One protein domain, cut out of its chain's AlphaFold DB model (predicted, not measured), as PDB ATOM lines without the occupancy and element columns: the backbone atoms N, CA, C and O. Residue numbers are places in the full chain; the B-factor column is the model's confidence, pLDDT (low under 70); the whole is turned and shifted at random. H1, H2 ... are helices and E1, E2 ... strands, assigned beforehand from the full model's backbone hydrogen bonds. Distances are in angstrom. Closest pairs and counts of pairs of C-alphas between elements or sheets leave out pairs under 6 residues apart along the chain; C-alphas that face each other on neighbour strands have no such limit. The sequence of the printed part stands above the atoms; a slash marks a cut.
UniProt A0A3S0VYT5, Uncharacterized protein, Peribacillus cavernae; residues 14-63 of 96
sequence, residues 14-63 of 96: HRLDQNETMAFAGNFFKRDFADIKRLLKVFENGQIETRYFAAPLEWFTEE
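This is residues 14 to 63 of the 96 residues of an uncharacterized protein of Peribacillus cavernae (UniProt A0A3S0VYT5). A small sheet of two antiparallel strands, E1 and E2, lies at one side of a flat model, with H1 in the middle and H2 folded back side by side with H1; short H3 is near H1. The 50 printed residues, with elements in the order E1 H1 H2 E2 H3, are mixed in class and compact: radius of gyration of the C-alphas 11.1 A, spans 30 by 28 by 12 A.

Start at E1, residues 14 to 17, and E2, residues 50 to 53, antiparallel at 153 degrees; N 16 and O 51, 2.9 A apart, are within hydrogen-bond range. H1, residues 18 to 28, comes closest to E2 at the C-alphas of Gln 18 and Thr 50, 5.6 A. H1 and H2, residues 36 to 44, touch as a helical hairpin, opposite ways at a shallow tilt of 18 degrees; their closest C-alphas, Gly 26 and Ile 36, are 6.5 A apart. H3, residues 57 to 60, is close but not clearly touching H1, closest C-alphas Phe 24 and Leu 57, 7.6 A. Every O i to N i+4 pair is within hydrogen-bond range in H1, 1 of 5 in H2, beside 6 of 6 O i to N i+3 pairs; H3 is too short for one.

Find C-alpha 14 at (-12.965, 5.868, -24.090), where E1 begins; E1 and E2 each measure 10.1 A. From C-alpha 18 H1 runs 15.1 A, H2 13.4 A from C-alpha 36, and H3 5.5 A to C-alpha 60 at (-4.809, 0.482, -31.700).

The C-alphas farthest apart, Gln 47 and Glu 63, are 30.0 A apart. The printed part has no cut and no long link, and no printed residue is under 70 in pLDDT.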
ATOM      1  N   HIS A  14     -12.394   6.586 -22.949       96.31
ATOM      2  CA  HIS A  14     -12.965   5.868 -24.090       96.31
ATOM      3  C   HIS A  14     -13.794   4.670 -23.621       96.31
ATOM      4  O   HIS A  14     -13.275   3.561 -23.488       96.31
ATOM      5  N   ARG A  15     -15.077   4.916 -23.335       96.00
ATOM      6  CA  ARG A  15     -16.063   3.890 -22.974       96.00
ATOM      7  C   ARG A  15     -16.551   3.161 -24.225       96.00
ATOM      8  O   ARG A  15     -17.025   3.814 -25.145       96.00
ATOM      9  N   LEU A  16     -16.499   1.837 -24.210       94.38
ATOM     10  CA  LEU A  16     -17.003   0.974 -25.278       94.38
ATOM     11  C   LEU A  16     -17.880  -0.113 -24.686       94.38
ATOM     12  O   LEU A  16     -17.542  -0.687 -23.645       94.38
ATOM     13  N   ASP A  17     -18.986  -0.405 -25.353       94.31
ATOM     14  CA  ASP A  17     -19.807  -1.549 -25.002       94.31
ATOM     15  C   ASP A  17     -19.182  -2.870 -25.485       94.31
ATOM     16  O   ASP A  17     -18.171  -2.922 -26.205       94.31
ATOM     17  N   GLN A  18     -19.756  -3.978 -25.023       90.88
ATOM     18  CA  GLN A  18     -19.250  -5.301 -25.358       90.88
ATOM     19  C   GLN A  18     -19.339  -5.609 -26.863       90.88
ATOM     20  O   GLN A  18     -18.424  -6.233 -27.402       90.88
ATOM     21  N   ASN A  19     -20.390  -5.153 -27.550       90.88
ATOM     22  CA  ASN A  19     -20.594  -5.400 -28.978       90.88
ATOM     23  C   ASN A  19     -19.568  -4.631 -29.818       90.88
ATOM     24  O   ASN A  19     -18.953  -5.210 -30.715       90.88
ATOM     25  N   GLU A  20     -19.332  -3.358 -29.492       91.81
ATOM     26  CA  GLU A  20     -18.304  -2.519 -30.112       91.81
ATOM     27  C   GLU A  20     -16.916  -3.142 -29.933       91.81
ATOM     28  O   GLU A  20     -16.154  -3.290 -30.892       91.81
ATOM     29  N   THR A  21     -16.614  -3.599 -28.714       91.00
ATOM     30  CA  THR A  21     -15.346  -4.264 -28.395       91.00
ATOM     31  C   THR A  21     -15.164  -5.556 -29.200       91.00
ATOM     32  O   THR A  21     -14.077  -5.814 -29.725       91.00
ATOM     33  N   MET A  22     -16.213  -6.375 -29.322       91.06
ATOM     34  CA  MET A  22     -16.178  -7.625 -30.091       91.06
ATOM     35  C   MET A  22     -15.999  -7.378 -31.589       91.06
ATOM     36  O   MET A  22     -15.203  -8.071 -32.227       91.06
ATOM     37  N   ALA A  23     -16.704  -6.392 -32.151       90.94
ATOM     38  CA  ALA A  23     -16.570  -6.015 -33.555       90.94
ATOM     39  C   ALA A  23     -15.148  -5.527 -33.862       90.94
ATOM     40  O   ALA A  23     -14.535  -5.970 -34.837       90.94
ATOM     41  N   PHE A  24     -14.595  -4.682 -32.989       90.75
ATOM     42  CA  PHE A  24     -13.218  -4.217 -33.093       90.75
ATOM     43  C   PHE A  24     -12.219  -5.377 -33.041       90.75
ATOM     44  O   PHE A  24     -11.439  -5.556 -33.975       90.75
ATOM     45  N   ALA A  25     -12.278  -6.212 -31.999       89.25
ATOM     46  CA  ALA A  25     -11.364  -7.341 -31.830       89.25
ATOM     47  C   ALA A  25     -11.451  -8.335 -32.999       89.25
ATOM     48  O   ALA A  25     -10.429  -8.825 -33.479       89.25
ATOM     49  N   GLY A  26     -12.663  -8.602 -33.494       89.75
ATOM     50  CA  GLY A  26     -12.888  -9.482 -34.637       89.75
ATOM     51  C   GLY A  26     -12.252  -8.975 -35.928       89.75
ATOM     52  O   GLY A  26     -11.741  -9.785 -36.697       89.75
ATOM     53  N   ASN A  27     -12.248  -7.658 -36.153       87.88
ATOM     54  CA  ASN A  27     -11.594  -7.043 -37.309       87.88
ATOM     55  C   ASN A  27     -10.077  -6.955 -37.130       87.88
ATOM     56  O   ASN A  27      -9.338  -7.324 -38.041       87.88
ATOM     57  N   PHE A  28      -9.625  -6.514 -35.954       87.25
ATOM     58  CA  PHE A  28      -8.217  -6.294 -35.640       87.25
ATOM     59  C   PHE A  28      -7.401  -7.591 -35.729       87.25
ATOM     60  O   PHE A  28      -6.392  -7.651 -36.420       87.25
ATOM     61  N   PHE A  29      -7.899  -8.674 -35.130       84.94
ATOM     62  CA  PHE A  29      -7.185  -9.953 -35.048       84.94
ATOM     63  C   PHE A  29      -7.485 -10.925 -36.196       84.94
ATOM     64  O   PHE A  29      -6.988 -12.054 -36.203       84.94
ATOM     65  N   LYS A  30      -8.295 -10.520 -37.184       82.06
ATOM     66  CA  LYS A  30      -8.758 -11.405 -38.268       82.06
ATOM     67  C   LYS A  30      -7.613 -12.038 -39.066       82.06
ATOM     68  O   LYS A  30      -7.774 -13.135 -39.591       82.06
ATOM     69  N   ARG A  31      -6.495 -11.318 -39.208       76.75
ATOM     70  CA  ARG A  31      -5.333 -11.754 -39.999       76.75
ATOM     71  C   ARG A  31      -4.405 -12.677 -39.210       76.75
ATOM     72  O   ARG A  31      -3.803 -13.559 -39.814       76.75
ATOM     73  N   ASP A  32      -4.355 -12.516 -37.892       80.56
ATOM     74  CA  ASP A  32      -3.401 -13.215 -37.024       80.56
ATOM     75  C   ASP A  32      -3.961 -14.528 -36.462       80.56
ATOM     76  O   ASP A  32      -3.204 -15.425 -36.091       80.56
ATOM     77  N   PHE A  33      -5.290 -14.678 -36.423       80.31
ATOM     78  CA  PHE A  33      -5.950 -15.843 -35.831       80.31
ATOM     79  C   PHE A  33      -6.974 -16.473 -36.778       80.31
ATOM     80  O   PHE A  33      -8.064 -15.943 -36.995       80.31
ATOM     81  N   ALA A  34      -6.662 -17.680 -37.261       76.75
ATOM     82  CA  ALA A  34      -7.532 -18.448 -38.154       76.75
ATOM     83  C   ALA A  34      -8.918 -18.770 -37.551       76.75
ATOM     84  O   ALA A  34      -9.895 -18.882 -38.286       76.75
ATOM     85  N   ASP A  35      -9.021 -18.877 -36.219       84.88
ATOM     86  CA  ASP A  35     -10.278 -19.124 -35.497       84.88
ATOM     87  C   ASP A  35     -10.579 -18.022 -34.465       84.88
ATOM     88  O   ASP A  35     -10.788 -18.263 -33.271       84.88
ATOM     89  N   ILE A  36     -10.590 -16.770 -34.931       85.81
ATOM     90  CA  ILE A  36     -10.959 -15.618 -34.096       85.81
ATOM     91  C   ILE A  36     -12.380 -15.749 -33.517       85.81
ATOM     92  O   ILE A  36     -12.640 -15.306 -32.401       85.81
ATOM     93  N   LYS A  37     -13.296 -16.432 -34.220       83.69
ATOM     94  CA  LYS A  37     -14.683 -16.645 -33.774       83.69
ATOM     95  C   LYS A  37     -14.759 -17.411 -32.456       83.69
ATOM     96  O   LYS A  37     -15.558 -17.049 -31.595       83.69
ATOM     97  N   ARG A  38     -13.937 -18.449 -32.270       87.38
ATOM     98  CA  ARG A  38     -13.879 -19.177 -30.995       87.38
ATOM     99  C   ARG A  38     -13.358 -18.298 -29.862       87.38
ATOM    100  O   ARG A  38     -13.890 -18.383 -28.759       87.38
ATOM    101  N   LEU A  39     -12.354 -17.460 -30.125       85.56
ATOM    102  CA  LEU A  39     -11.803 -16.542 -29.124       85.56
ATOM    103  C   LEU A  39     -12.824 -15.473 -28.721       85.56
ATOM    104  O   LEU A  39     -12.958 -15.199 -27.534       85.56
ATOM    105  N   LEU A  40     -13.608 -14.940 -29.661       87.88
ATOM    106  CA  LEU A  40     -14.631 -13.931 -29.367       87.88
ATOM    107  C   LEU A  40     -15.720 -14.418 -28.395       87.88
ATOM    108  O   LEU A  40     -16.269 -13.605 -27.657       87.88
ATOM    109  N   LYS A  41     -15.968 -15.732 -28.290       86.56
ATOM    110  CA  LYS A  41     -16.899 -16.294 -27.292       86.56
ATOM    111  C   LYS A  41     -16.504 -15.982 -25.843       86.56
ATOM    112  O   LYS A  41     -17.357 -16.029 -24.960       86.56
ATOM    113  N   VAL A  42     -15.233 -15.668 -25.565       86.06
ATOM    114  CA  VAL A  42     -14.808 -15.252 -24.216       86.06
ATOM    115  C   VAL A  42     -15.400 -13.899 -23.821       86.06
ATOM    116  O   VAL A  42     -15.605 -13.648 -22.639       86.06
ATOM    117  N   PHE A  43     -15.710 -13.040 -24.798       83.00
ATOM    118  CA  PHE A  43     -16.356 -11.761 -24.534       83.00
ATOM    119  C   PHE A  43     -17.804 -11.995 -24.105       83.00
ATOM    120  O   PHE A  43     -18.181 -11.536 -23.034       83.00
ATOM    121  N   GLU A  44     -18.564 -12.802 -24.858       80.31
ATOM    122  CA  GLU A  44     -19.960 -13.165 -24.541       80.31
ATOM    123  C   GLU A  44     -20.123 -13.730 -23.125       80.31
ATOM    124  O   GLU A  44     -21.022 -13.326 -22.393       80.31
ATOM    125  N   ASN A  45     -19.216 -14.616 -22.709       82.75
ATOM    126  CA  ASN A  45     -19.280 -15.269 -21.399       82.75
ATOM    127  C   ASN A  45     -18.600 -14.469 -20.275       82.75
ATOM    128  O   ASN A  45     -18.568 -14.922 -19.133       82.75
ATOM    129  N   GLY A  46     -18.030 -13.304 -20.587       80.62
ATOM    130  CA  GLY A  46     -17.230 -12.521 -19.649       80.62
ATOM    131  C   GLY A  46     -18.041 -11.678 -18.666       80.62
ATOM    132  O   GLY A  46     -17.451 -11.165 -17.724       80.62
ATOM    133  N   GLN A  47     -19.355 -11.520 -18.877       86.56
ATOM    134  CA  GLN A  47     -20.230 -10.633 -18.088       86.56
ATOM    135  C   GLN A  47     -19.709  -9.179 -17.998       86.56
ATOM    136  O   GLN A  47     -19.878  -8.512 -16.980       86.56
ATOM    137  N   ILE A  48     -19.057  -8.677 -19.059       90.38
ATOM    138  CA  ILE A  48     -18.472  -7.325 -19.104       90.38
ATOM    139  C   ILE A  48     -19.245  -6.466 -20.098       90.38
ATOM    140  O   ILE A  48     -18.883  -6.362 -21.265       90.38
ATOM    141  N   GLU A  49     -20.262  -5.764 -19.610       91.81
ATOM    142  CA  GLU A  49     -21.090  -4.888 -20.448       91.81
ATOM    143  C   GLU A  49     -20.299  -3.738 -21.082       91.81
ATOM    144  O   GLU A  49     -20.673  -3.213 -22.130       91.81
ATOM    145  N   THR A  50     -19.231  -3.282 -20.424       94.25
ATOM    146  CA  THR A  50     -18.501  -2.080 -20.822       94.25
ATOM    147  C   THR A  50     -17.041  -2.136 -20.407       94.25
ATOM    148  O   THR A  50     -16.700  -2.624 -19.329       94.25
ATOM    149  N   ARG A  51     -16.178  -1.567 -21.248       94.31
ATOM    150  CA  ARG A  51     -14.758  -1.354 -20.965       94.31
ATOM    151  C   ARG A  51     -14.361   0.090 -21.223       94.31
ATOM    152  O   ARG A  51     -15.002   0.794 -21.998       94.31
ATOM    153  N   TYR A  52     -13.278   0.503 -20.579       96.50
ATOM    154  CA  TYR A  52     -12.693   1.826 -20.741       96.50
ATOM    155  C   TYR A  52     -11.263   1.691 -21.254       96.50
ATOM    156  O   TYR A  52     -10.465   0.951 -20.677       96.50
ATOM    157  N   PHE A  53     -10.939   2.406 -22.327       96.00
ATOM    158  CA  PHE A  53      -9.640   2.347 -22.991       96.00
ATOM    159  C   PHE A  53      -8.860   3.652 -22.813       96.00
ATOM    160  O   PHE A  53      -9.425   4.743 -22.758       96.00
ATOM    161  N   ALA A  54      -7.532   3.532 -22.749       95.69
ATOM    162  CA  ALA A  54      -6.591   4.652 -22.635       95.69
ATOM    163  C   ALA A  54      -6.389   5.431 -23.954       95.69
ATOM    164  O   ALA A  54      -5.647   6.412 -24.008       95.69
ATOM    165  N   ALA A  55      -7.018   4.978 -25.033       95.69
ATOM    166  CA  ALA A  55      -6.927   5.552 -26.364       95.69
ATOM    167  C   ALA A  55      -8.224   5.276 -27.136       95.69
ATOM    168  O   ALA A  55      -8.929   4.322 -26.787       95.69
ATOM    169  N   PRO A  56      -8.532   6.063 -28.177       94.00
ATOM    170  CA  PRO A  56      -9.586   5.709 -29.119       94.00
ATOM    171  C   PRO A  56      -9.199   4.431 -29.891       94.00
ATOM    172  O   PRO A  56      -8.016   4.089 -29.969       94.00
ATOM    173  N   LEU A  57     -10.178   3.698 -30.433       92.50
ATOM    174  CA  LEU A  57      -9.939   2.385 -31.053       92.50
ATOM    175  C   LEU A  57      -8.990   2.453 -32.251       92.50
ATOM    176  O   LEU A  57      -8.160   1.566 -32.432       92.50
ATOM    177  N   GLU A  58      -9.070   3.536 -33.014       91.88
ATOM    178  CA  GLU A  58      -8.233   3.820 -34.180       91.88
ATOM    179  C   GLU A  58      -6.756   3.950 -33.795       91.88
ATOM    180  O   GLU A  58      -5.872   3.693 -34.602       91.88
ATOM    181  N   TRP A  59      -6.451   4.299 -32.540       95.00
ATOM    182  CA  TRP A  59      -5.066   4.297 -32.085       95.00
ATOM    183  C   TRP A  59      -4.495   2.877 -32.092       95.00
ATOM    184  O   TRP A  59      -3.345   2.684 -32.456       95.00
ATOM    185  N   PHE A  60      -5.288   1.864 -31.748       92.19
ATOM    186  CA  PHE A  60      -4.809   0.482 -31.700       92.19
ATOM    187  C   PHE A  60      -4.668  -0.164 -33.081       92.19
ATOM    188  O   PHE A  60      -4.015  -1.198 -33.166       92.19
ATOM    189  N   THR A  61      -5.256   0.406 -34.140       90.75
ATOM    190  CA  THR A  61      -5.136  -0.132 -35.508       90.75
ATOM    191  C   THR A  61      -3.818   0.214 -36.186       90.75
ATOM    192  O   THR A  61      -3.477  -0.413 -37.185       90.75
ATOM    193  N   GLU A  62      -3.082   1.178 -35.639       92.25
ATOM    194  CA  GLU A  62      -1.786   1.618 -36.147       92.25
ATOM    195  C   GLU A  62      -0.634   0.922 -35.409       92.25
ATOM    196  O   GLU A  62      -0.741   0.550 -34.233       92.25
ATOM    197  N   GLU A  63       0.504   0.762 -36.086       93.94
ATOM    198  CA  GLU A  63       1.730   0.343 -35.414       93.94
ATOM    199  C   GLU A  63       2.280   1.488 -34.562       93.94
ATOM    200  O   GLU A  63       2.523   2.586 -35.052       93.94
TER     201      GLU A  63